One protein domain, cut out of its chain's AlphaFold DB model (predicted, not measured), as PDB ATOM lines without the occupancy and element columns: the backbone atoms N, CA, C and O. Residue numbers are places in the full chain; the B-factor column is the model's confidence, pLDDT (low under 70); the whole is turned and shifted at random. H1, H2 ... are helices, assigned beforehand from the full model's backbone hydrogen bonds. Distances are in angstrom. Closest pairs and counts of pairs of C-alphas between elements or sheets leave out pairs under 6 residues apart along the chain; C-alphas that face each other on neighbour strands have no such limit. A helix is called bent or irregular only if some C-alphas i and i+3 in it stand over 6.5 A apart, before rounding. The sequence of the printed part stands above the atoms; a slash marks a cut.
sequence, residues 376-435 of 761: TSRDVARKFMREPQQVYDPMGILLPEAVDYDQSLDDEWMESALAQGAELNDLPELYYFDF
ATOM      1  N   THR A 376     190.466 199.033 123.120       94.06
ATOM      2  CA  THR A 376     191.819 199.275 122.593       94.06
ATOM      3  C   THR A 376     192.930 198.899 123.570       94.06
ATOM      4  O   THR A 376     194.098 198.861 123.191       94.06
ATOM      5  N   SER A 377     192.590 198.607 124.828       95.88
ATOM      6  CA  SER A 377     193.543 198.184 125.853       95.88
ATOM      7  C   SER A 377     192.905 197.247 126.879       95.88
ATOM      8  O   SER A 377     191.679 197.179 127.007       95.88
ATOM      9  N   ARG A 378     193.752 196.567 127.664       95.94
ATOM     10  CA  ARG A 378     193.331 195.762 128.823       95.94
ATOM     11  C   ARG A 378     192.536 196.580 129.842       95.94
ATOM     12  O   ARG A 378     191.548 196.096 130.372       95.94
ATOM     13  N   ASP A 379     192.895 197.842 130.067       94.94
ATOM     14  CA  ASP A 379     192.168 198.701 131.014       94.94
ATOM     15  C   ASP A 379     190.756 199.036 130.534       94.94
ATOM     16  O   ASP A 379     189.830 199.147 131.337       94.94
ATOM     17  N   VAL A 380     190.564 199.175 129.219       92.69
ATOM     18  CA  VAL A 380     189.221 199.325 128.650       92.69
ATOM     19  C   VAL A 380     188.436 198.016 128.780       92.69
ATOM     20  O   VAL A 380     187.254 198.060 129.121       92.69
ATOM     21  N   ALA A 381     189.085 196.861 128.587       92.31
ATOM     22  CA  ALA A 381     188.453 195.553 128.779       92.31
ATOM     23  C   ALA A 381     187.989 195.359 130.232       92.31
ATOM     24  O   ALA A 381     186.835 195.005 130.463       92.31
ATOM     25  N   ARG A 382     188.836 195.694 131.214       92.06
ATOM     26  CA  ARG A 382     188.486 195.663 132.646       92.06
ATOM     27  C   ARG A 382     187.266 196.513 132.965       92.06
ATOM     28  O   ARG A 382     186.364 196.051 133.651       92.06
ATOM     29  N   LYS A 383     187.187 197.735 132.427       89.38
ATOM     30  CA  LYS A 383     186.006 198.600 132.610       89.38
ATOM     31  C   LYS A 383     184.730 197.958 132.067       89.38
ATOM     32  O   LYS A 383     183.671 198.135 132.662       89.38
ATOM     33  N   PHE A 384     184.825 197.225 130.958       88.50
ATOM     34  CA  PHE A 384     183.688 196.489 130.413       88.50
ATOM     35  C   PHE A 384     183.273 195.329 131.328       88.50
ATOM     36  O   PHE A 384     182.102 195.243 131.685       88.50
ATOM     37  N   MET A 385     184.220 194.475 131.726       90.62
ATOM     38  CA  MET A 385     183.954 193.301 132.575       90.62
ATOM     39  C   MET A 385     183.455 193.685 133.969       90.62
ATOM     40  O   MET A 385     182.617 192.987 134.530       90.62
ATOM     41  N   ARG A 386     183.885 194.845 134.480       90.31
ATOM     42  CA  ARG A 386     183.402 195.415 135.739       90.31
ATOM     43  C   ARG A 386     181.944 195.860 135.664       90.31
ATOM     44  O   ARG A 386     181.225 195.771 136.647       90.31
ATOM     45  N   GLU A 387     181.471 196.321 134.509       89.31
ATOM     46  CA  GLU A 387     180.092 196.792 134.345       89.31
ATOM     47  C   GLU A 387     179.379 196.159 133.138       89.31
ATOM     48  O   GLU A 387     178.897 196.872 132.240       89.31
ATOM     49  N   PRO A 388     179.272 194.818 133.104       85.62
ATOM     50  CA  PRO A 388     178.857 194.087 131.913       85.62
ATOM     51  C   PRO A 388     177.357 194.262 131.639       85.62
ATOM     52  O   PRO A 388     176.904 194.155 130.501       85.62
ATOM     53  N   GLN A 389     176.578 194.583 132.677       82.00
ATOM     54  CA  GLN A 389     175.126 194.752 132.600       82.00
ATOM     55  C   GLN A 389     174.617 196.004 133.320       82.00
ATOM     56  O   GLN A 389     173.646 196.618 132.876       82.00
ATOM     57  N   GLN A 390     175.244 196.389 134.429       85.69
ATOM     58  CA  GLN A 390     174.853 197.544 135.235       85.69
ATOM     59  C   GLN A 390     176.076 198.256 135.803       85.69
ATOM     60  O   GLN A 390     177.190 197.754 135.690       85.69
ATOM     61  N   VAL A 391     175.836 199.416 136.419       89.56
ATOM     62  CA  VAL A 391     176.841 200.116 137.227       89.56
ATOM     63  C   VAL A 391     177.317 199.196 138.347       89.56
ATOM     64  O   VAL A 391     176.481 198.597 139.027       89.56
ATOM     65  N   TYR A 392     178.633 199.091 138.519       93.25
ATOM     66  CA  TYR A 392     179.239 198.213 139.516       93.25
ATOM     67  C   TYR A 392     178.934 198.701 140.933       93.25
ATOM     68  O   TYR A 392     179.109 199.885 141.216       93.25
ATOM     69  N   ASP A 393     178.507 197.785 141.805       94.62
ATOM     70  CA  ASP A 393     178.172 198.055 143.211       94.62
ATOM     71  C   ASP A 393     177.329 199.338 143.386       94.62
ATOM     72  O   ASP A 393     177.780 200.338 143.953       94.62
ATOM     73  N   PRO A 394     176.083 199.349 142.880       93.50
ATOM     74  CA  PRO A 394     175.273 200.565 142.795       93.50
ATOM     75  C   PRO A 394     174.919 201.177 144.161       93.50
ATOM     76  O   PRO A 394     174.414 202.299 144.215       93.50
ATOM     77  N   MET A 395     175.144 200.447 145.257       94.88
ATOM     78  CA  MET A 395     174.899 200.895 146.629       94.88
ATOM     79  C   MET A 395     176.205 201.244 147.368       94.88
ATOM     80  O   MET A 395     176.153 201.913 148.404       94.88
ATOM     81  N   GLY A 396     177.367 200.862 146.824       95.44
ATOM     82  CA  GLY A 396     178.679 201.011 147.451       95.44
ATOM     83  C   GLY A 396     178.834 200.149 148.704       95.44
ATOM     84  O   GLY A 396     179.392 200.627 149.691       95.44
ATOM     85  N   ILE A 397     178.231 198.961 148.712       95.81
ATOM     86  CA  ILE A 397     178.134 198.091 149.890       95.81
ATOM     87  C   ILE A 397     179.164 196.969 149.891       95.81
ATOM     88  O   ILE A 397     179.263 196.291 150.902       95.81
ATOM     89  N   LEU A 398     179.914 196.721 148.817       95.88
ATOM     90  CA  LEU A 398     180.913 195.650 148.829       95.88
ATOM     91  C   LEU A 398     182.117 196.026 149.688       95.88
ATOM     92  O   LEU A 398     182.589 197.164 149.665       95.88
ATOM     93  N   LEU A 399     182.647 195.041 150.411       95.88
ATOM     94  CA  LEU A 399     183.914 195.191 151.116       95.88
ATOM     95  C   LEU A 399     185.086 195.242 150.116       95.88
ATOM     96  O   LEU A 399     185.018 194.581 149.073       95.88
ATOM     97  N   PRO A 400     186.170 195.986 150.410       94.69
ATOM     98  CA  PRO A 400     187.320 196.108 149.513       94.69
ATOM     99  C   PRO A 400     187.891 194.761 149.057       94.69
ATOM    100  O   PRO A 400     188.160 194.576 147.875       94.69
ATOM    101  N   GLU A 401     187.980 193.787 149.961       93.44
ATOM    102  CA  GLU A 401     188.500 192.450 149.672       93.44
ATOM    103  C   GLU A 401     187.620 191.694 148.669       93.44
ATOM    104  O   GLU A 401     188.130 190.942 147.841       93.44
ATOM    105  N   ALA A 402     186.300 191.905 148.710       92.81
ATOM    106  CA  ALA A 402     185.371 191.322 147.745       92.81
ATOM    107  C   ALA A 402     185.518 191.971 146.359       92.81
ATOM    108  O   ALA A 402     185.416 191.284 145.344       92.81
ATOM    109  N   VAL A 403     185.794 193.280 146.315       93.44
ATOM    110  CA  VAL A 403     186.054 194.015 145.067       93.44
ATOM    111  C   VAL A 403     187.366 193.572 144.423       93.44
ATOM    112  O   VAL A 403     187.391 193.302 143.222       93.44
ATOM    113  N   ASP A 404     188.441 193.476 145.205       92.88
ATOM    114  CA  ASP A 404     189.748 193.023 144.717       92.88
ATOM    115  C   ASP A 404     189.672 191.582 144.203       92.88
ATOM    116  O   ASP A 404     190.251 191.241 143.167       92.88
ATOM    117  N   TYR A 405     188.903 190.745 144.899       91.44
ATOM    118  CA  TYR A 405     188.689 189.365 144.506       91.44
ATOM    119  C   TYR A 405     187.923 189.236 143.179       91.44
ATOM    120  O   TYR A 405     188.399 188.547 142.277       91.44
ATOM    121  N   ASP A 406     186.791 189.930 143.014       92.19
ATOM    122  CA  ASP A 406     186.033 189.945 141.751       92.19
ATOM    123  C   ASP A 406     186.898 190.439 140.576       92.19
ATOM    124  O   ASP A 406     186.933 189.809 139.518       92.19
ATOM    125  N   GLN A 407     187.692 191.495 140.788       91.81
ATOM    126  CA  GLN A 407     188.607 192.008 139.767       91.81
ATOM    127  C   GLN A 407     189.699 190.995 139.388       91.81
ATOM    128  O   GLN A 407     190.093 190.934 138.223       91.81
ATOM    129  N   SER A 408     190.189 190.193 140.342       93.12
ATOM    130  CA  SER A 408     191.193 189.160 140.057       93.12
ATOM    131  C   SER A 408     190.658 188.066 139.127       93.12
ATOM    132  O   SER A 408     191.374 187.633 138.225       93.12
ATOM    133  N   LEU A 409     189.384 187.683 139.270       92.19
ATOM    134  CA  LEU A 409     188.742 186.687 138.407       92.19
ATOM    135  C   LEU A 409     188.553 187.202 136.978       92.19
ATOM    136  O   LEU A 409     188.775 186.461 136.018       92.19
ATOM    137  N   ASP A 410     188.181 188.474 136.835       93.69
ATOM    138  CA  ASP A 410     188.064 189.130 135.531       93.69
ATOM    139  C   ASP A 410     189.420 189.191 134.816       93.69
ATOM    140  O   ASP A 410     189.511 188.915 133.617       93.69
ATOM    141  N   ASP A 411     190.485 189.509 135.556       95.31
ATOM    142  CA  ASP A 411     191.848 189.560 135.028       95.31
ATOM    143  C   ASP A 411     192.355 188.166 134.620       95.31
ATOM    144  O   ASP A 411     192.883 188.004 133.516       95.31
ATOM    145  N   GLU A 412     192.141 187.142 135.454       95.12
ATOM    146  CA  GLU A 412     192.486 185.748 135.141       95.12
ATOM    147  C   GLU A 412     191.764 185.250 133.880       95.12
ATOM    148  O   GLU A 412     192.380 184.645 132.993       95.12
ATOM    149  N   TRP A 413     190.462 185.527 133.767       95.56
ATOM    150  CA  TRP A 413     189.688 185.152 132.589       95.56
ATOM    151  C   TRP A 413     190.171 185.891 131.336       95.56
ATOM    152  O   TRP A 413     190.366 185.254 130.296       95.56
ATOM    153  N   MET A 414     190.414 187.202 131.426       96.56
ATOM    154  CA  MET A 414     190.889 188.011 130.302       96.56
ATOM    155  C   MET A 414     192.224 187.494 129.768       96.56
ATOM    156  O   MET A 414     192.353 187.275 128.563       96.56
ATOM    157  N   GLU A 415     193.207 187.256 130.639       96.56
ATOM    158  CA  GLU A 415     194.502 186.726 130.199       96.56
ATOM    159  C   GLU A 415     194.358 185.307 129.624       96.56
ATOM    160  O   GLU A 415     194.977 184.991 128.606       96.56
ATOM    161  N   SER A 416     193.472 184.473 130.185       94.06
ATOM    162  CA  SER A 416     193.151 183.155 129.621       94.06
ATOM    163  C   SER A 416     192.545 183.246 128.215       94.06
ATOM    164  O   SER A 416     192.891 182.441 127.346       94.06
ATOM    165  N   ALA A 417     191.646 184.201 127.966       94.06
ATOM    166  CA  ALA A 417     191.014 184.401 126.663       94.06
ATOM    167  C   ALA A 417     192.014 184.927 125.620       94.06
ATOM    168  O   ALA A 417     192.083 184.397 124.507       94.06
ATOM    169  N   LEU A 418     192.841 185.911 125.992       95.19
ATOM    170  CA  LEU A 418     193.896 186.455 125.130       95.19
ATOM    171  C   LEU A 418     194.940 185.388 124.772       95.19
ATOM    172  O   LEU A 418     195.314 185.261 123.606       95.19
ATOM    173  N   ALA A 419     195.354 184.557 125.735       93.94
ATOM    174  CA  ALA A 419     196.276 183.443 125.495       93.94
ATOM    175  C   ALA A 419     195.705 182.382 124.535       93.94
ATOM    176  O   ALA A 419     196.460 181.688 123.856       93.94
ATOM    177  N   GLN A 420     194.377 182.269 124.444       90.94
ATOM    178  CA  GLN A 420     193.687 181.392 123.491       90.94
ATOM    179  C   GLN A 420     193.487 182.030 122.103       90.94
ATOM    180  O   GLN A 420     192.921 181.386 121.218       90.94
ATOM    181  N   GLY A 421     193.943 183.269 121.891       92.00
ATOM    182  CA  GLY A 421     193.886 183.967 120.605       92.00
ATOM    183  C   GLY A 421     192.676 184.887 120.413       92.00
ATOM    184  O   GLY A 421     192.415 185.307 119.282       92.00
ATOM    185  N   ALA A 422     191.930 185.202 121.479       92.50
ATOM    186  CA  ALA A 422     190.911 186.248 121.423       92.50
ATOM    187  C   ALA A 422     191.557 187.626 121.206       92.50
ATOM    188  O   ALA A 422     192.626 187.914 121.746       92.50
ATOM    189  N   GLU A 423     190.899 188.493 120.439       92.75
ATOM    190  CA  GLU A 423     191.277 189.904 120.351       92.75
ATOM    191  C   GLU A 423     190.568 190.713 121.445       92.75
ATOM    192  O   GLU A 423     189.530 190.312 121.966       92.75
ATOM    193  N   LEU A 424     191.090 191.896 121.785       93.00
ATOM    194  CA  LEU A 424     190.501 192.745 122.830       93.00
ATOM    195  C   LEU A 424     189.021 193.080 122.565       93.00
ATOM    196  O   LEU A 424     188.216 193.122 123.494       93.00
ATOM    197  N   ASN A 425     188.650 193.274 121.297       90.38
ATOM    198  CA  ASN A 425     187.271 193.538 120.877       90.38
ATOM    199  C   ASN A 425     186.390 192.281 120.774       90.38
ATOM    200  O   ASN A 425     185.226 192.415 120.402       90.38
ATOM    201  N   ASP A 426     186.918 191.091 121.067       89.19
ATOM    202  CA  ASP A 426     186.126 189.864 121.232       89.19
ATOM    203  C   ASP A 426     185.716 189.671 122.702       89.19
ATOM    204  O   ASP A 426     184.710 189.023 122.989       89.19
ATOM    205  N   LEU A 427     186.487 190.227 123.650       91.38
ATOM    206  CA  LEU A 427     186.302 189.989 125.086       91.38
ATOM    207  C   LEU A 427     184.888 190.333 125.587       91.38
ATOM    208  O   LEU A 427     184.333 189.520 126.321       91.38
ATOM    209  N   PRO A 428     184.258 191.462 125.205       88.00
ATOM    210  CA  PRO A 428     182.899 191.773 125.641       88.00
ATOM    211  C   PRO A 428     181.867 190.688 125.323       88.00
ATOM    212  O   PRO A 428     181.051 190.330 126.174       88.00
ATOM    213  N   GLU A 429     181.900 190.173 124.096       86.56
ATOM    214  CA  GLU A 429     181.011 189.111 123.645       86.56
ATOM    215  C   GLU A 429     181.368 187.787 124.326       86.56
ATOM    216  O   GLU A 429     180.494 187.129 124.888       86.56
ATOM    217  N   LEU A 430     182.651 187.416 124.354       89.69
ATOM    218  CA  LEU A 430     183.091 186.165 124.977       89.69
ATOM    219  C   LEU A 430     182.767 186.111 126.471       89.69
ATOM    220  O   LEU A 430     182.377 185.057 126.957       89.69
ATOM    221  N   TYR A 431     182.856 187.231 127.184       91.19
ATOM    222  CA  TYR A 431     182.518 187.306 128.606       91.19
ATOM    223  C   TYR A 431     181.021 187.066 128.852       91.19
ATOM    224  O   TYR A 431     180.626 186.406 129.816       91.19
ATOM    225  N   TYR A 432     180.165 187.553 127.948       88.38
ATOM    226  CA  TYR A 432     178.738 187.241 127.975       88.38
ATOM    227  C   TYR A 432     178.475 185.757 127.704       88.38
ATOM    228  O   TYR A 432     177.700 185.142 128.437       88.38
ATOM    229  N   PHE A 433     179.124 185.185 126.687       87.44
ATOM    230  CA  PHE A 433     178.963 183.773 126.336       87.44
ATOM    231  C   PHE A 433     179.454 182.838 127.426       87.44
ATOM    232  O   PHE A 433     178.739 181.908 127.780       87.44
ATOM    233  N   ASP A 434     180.636 183.099 127.976       92.00
ATOM    234  CA  ASP A 434     181.242 182.228 128.973       92.00
ATOM    235  C   ASP A 434     180.472 182.250 130.299       92.00
ATOM    236  O   ASP A 434     180.474 181.240 131.006       92.00
ATOM    237  N   PHE A 435     179.799 183.362 130.634       92.12
ATOM    238  CA  PHE A 435     179.180 183.523 131.950       92.12
ATOM    239  C   PHE A 435     177.706 183.926 131.937       92.12
ATOM    240  O   PHE A 435     176.873 183.205 132.484       92.12
TER     241      PHE A 435
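This is residues 376 to 435 of the 761 residues of a protein of Sphingomonas sp. (strain SKA58) (UniProt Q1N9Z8). One long helix, H2, crosses over a pair of shorter helices, H1 and H3, which lie side by side and run the same way, so that each of the three meets the other two. A long link from the end of H1 loops out to the start of H2, and residues 394 to 402, with the first turn of H2 among them, stick out at one end of the long axis; the tight turn from H2 to H3 is near the other end. The printed part has 60 residues with three named helices, in the order H1, H2, H3, and no named strand; the class is all helix. The whole is compact, with a radius of gyration of the C-alphas of 11.9 A, and elongated in outline, its C-alphas spanning 36 by 21 by 20 A.

The longest helix is H2, residues 400 to 419. H1, residues 378 to 386, touches H2, and the closest C-alphas are those of Met 385 and Asp 410, 6.6 A apart. H2 touches H1 with residues 407 to 411 alone. The two run opposite ways at a steep tilt of 57 degrees, with their centres 10.2 A apart. H3, residues 424 to 435, only just touches H2, with 3 pairs of C-alphas within 8 A. The closest are the C-alphas of Met 414 and Leu 427, 7.2 A apart. H2 touches H3 with residues 414 to 418 alone, and H3 touches H2 with residues 424 to 427 alone. H3 is irregular, but only just: C-alphas 425 and 428 are 6.7 A apart, and its line is a rough one. H2 and H3 run opposite ways at a steep tilt of 66 degrees. H1 and H3 touch, the closest C-alphas being those of Phe 384 and Pro 428, 6.8 A apart. They run the same way at a shallow tilt of 27 degrees, with their centres 11.1 A apart. Of the three pairs of helices, one is at a shallow tilt, and the packing is mostly crossed, but only just. In H1 and H2 each O i to N i+4 pair of the backbone is within hydrogen-bond range; in H3 it is 6 of 8.

H2, residues 400 to 419, measures 28.6 A from first to last C-alpha, from C-alpha 400 at (187.320, 196.108, 149.513) to C-alpha 419 at (196.276, 183.443, 125.495). H3, residues 424 to 435, measures 17.2 A and ends with C-alpha 435 at (179.180, 183.523, 131.950). H1, residues 378 to 386, measures 12.1 A and begins with C-alpha 378 at (193.331, 195.762, 128.823).

The two C-alphas farthest apart are those of Met 395 and Gly 421, at 36.4 A, and the first and last printed C-alphas, of Thr 376 and Phe 435, are 22.3 A apart. The link from H1 to H2 is long, with 13 residues, 387 to 399, whose C-alphas lie 8 to 19 A from the mean of the C-alphas. Residues 394 to 402, of which 400 to 402 belong to H2, stand free; the body without them has 51 residues and spans 31 by 21 by 19 A. The link from H2 to H3 is tight, with 4 residues. The printed part, residues 376 to 435, has no cut. The mean pLDDT of the printed part is 92.2, and no printed residue is under 70.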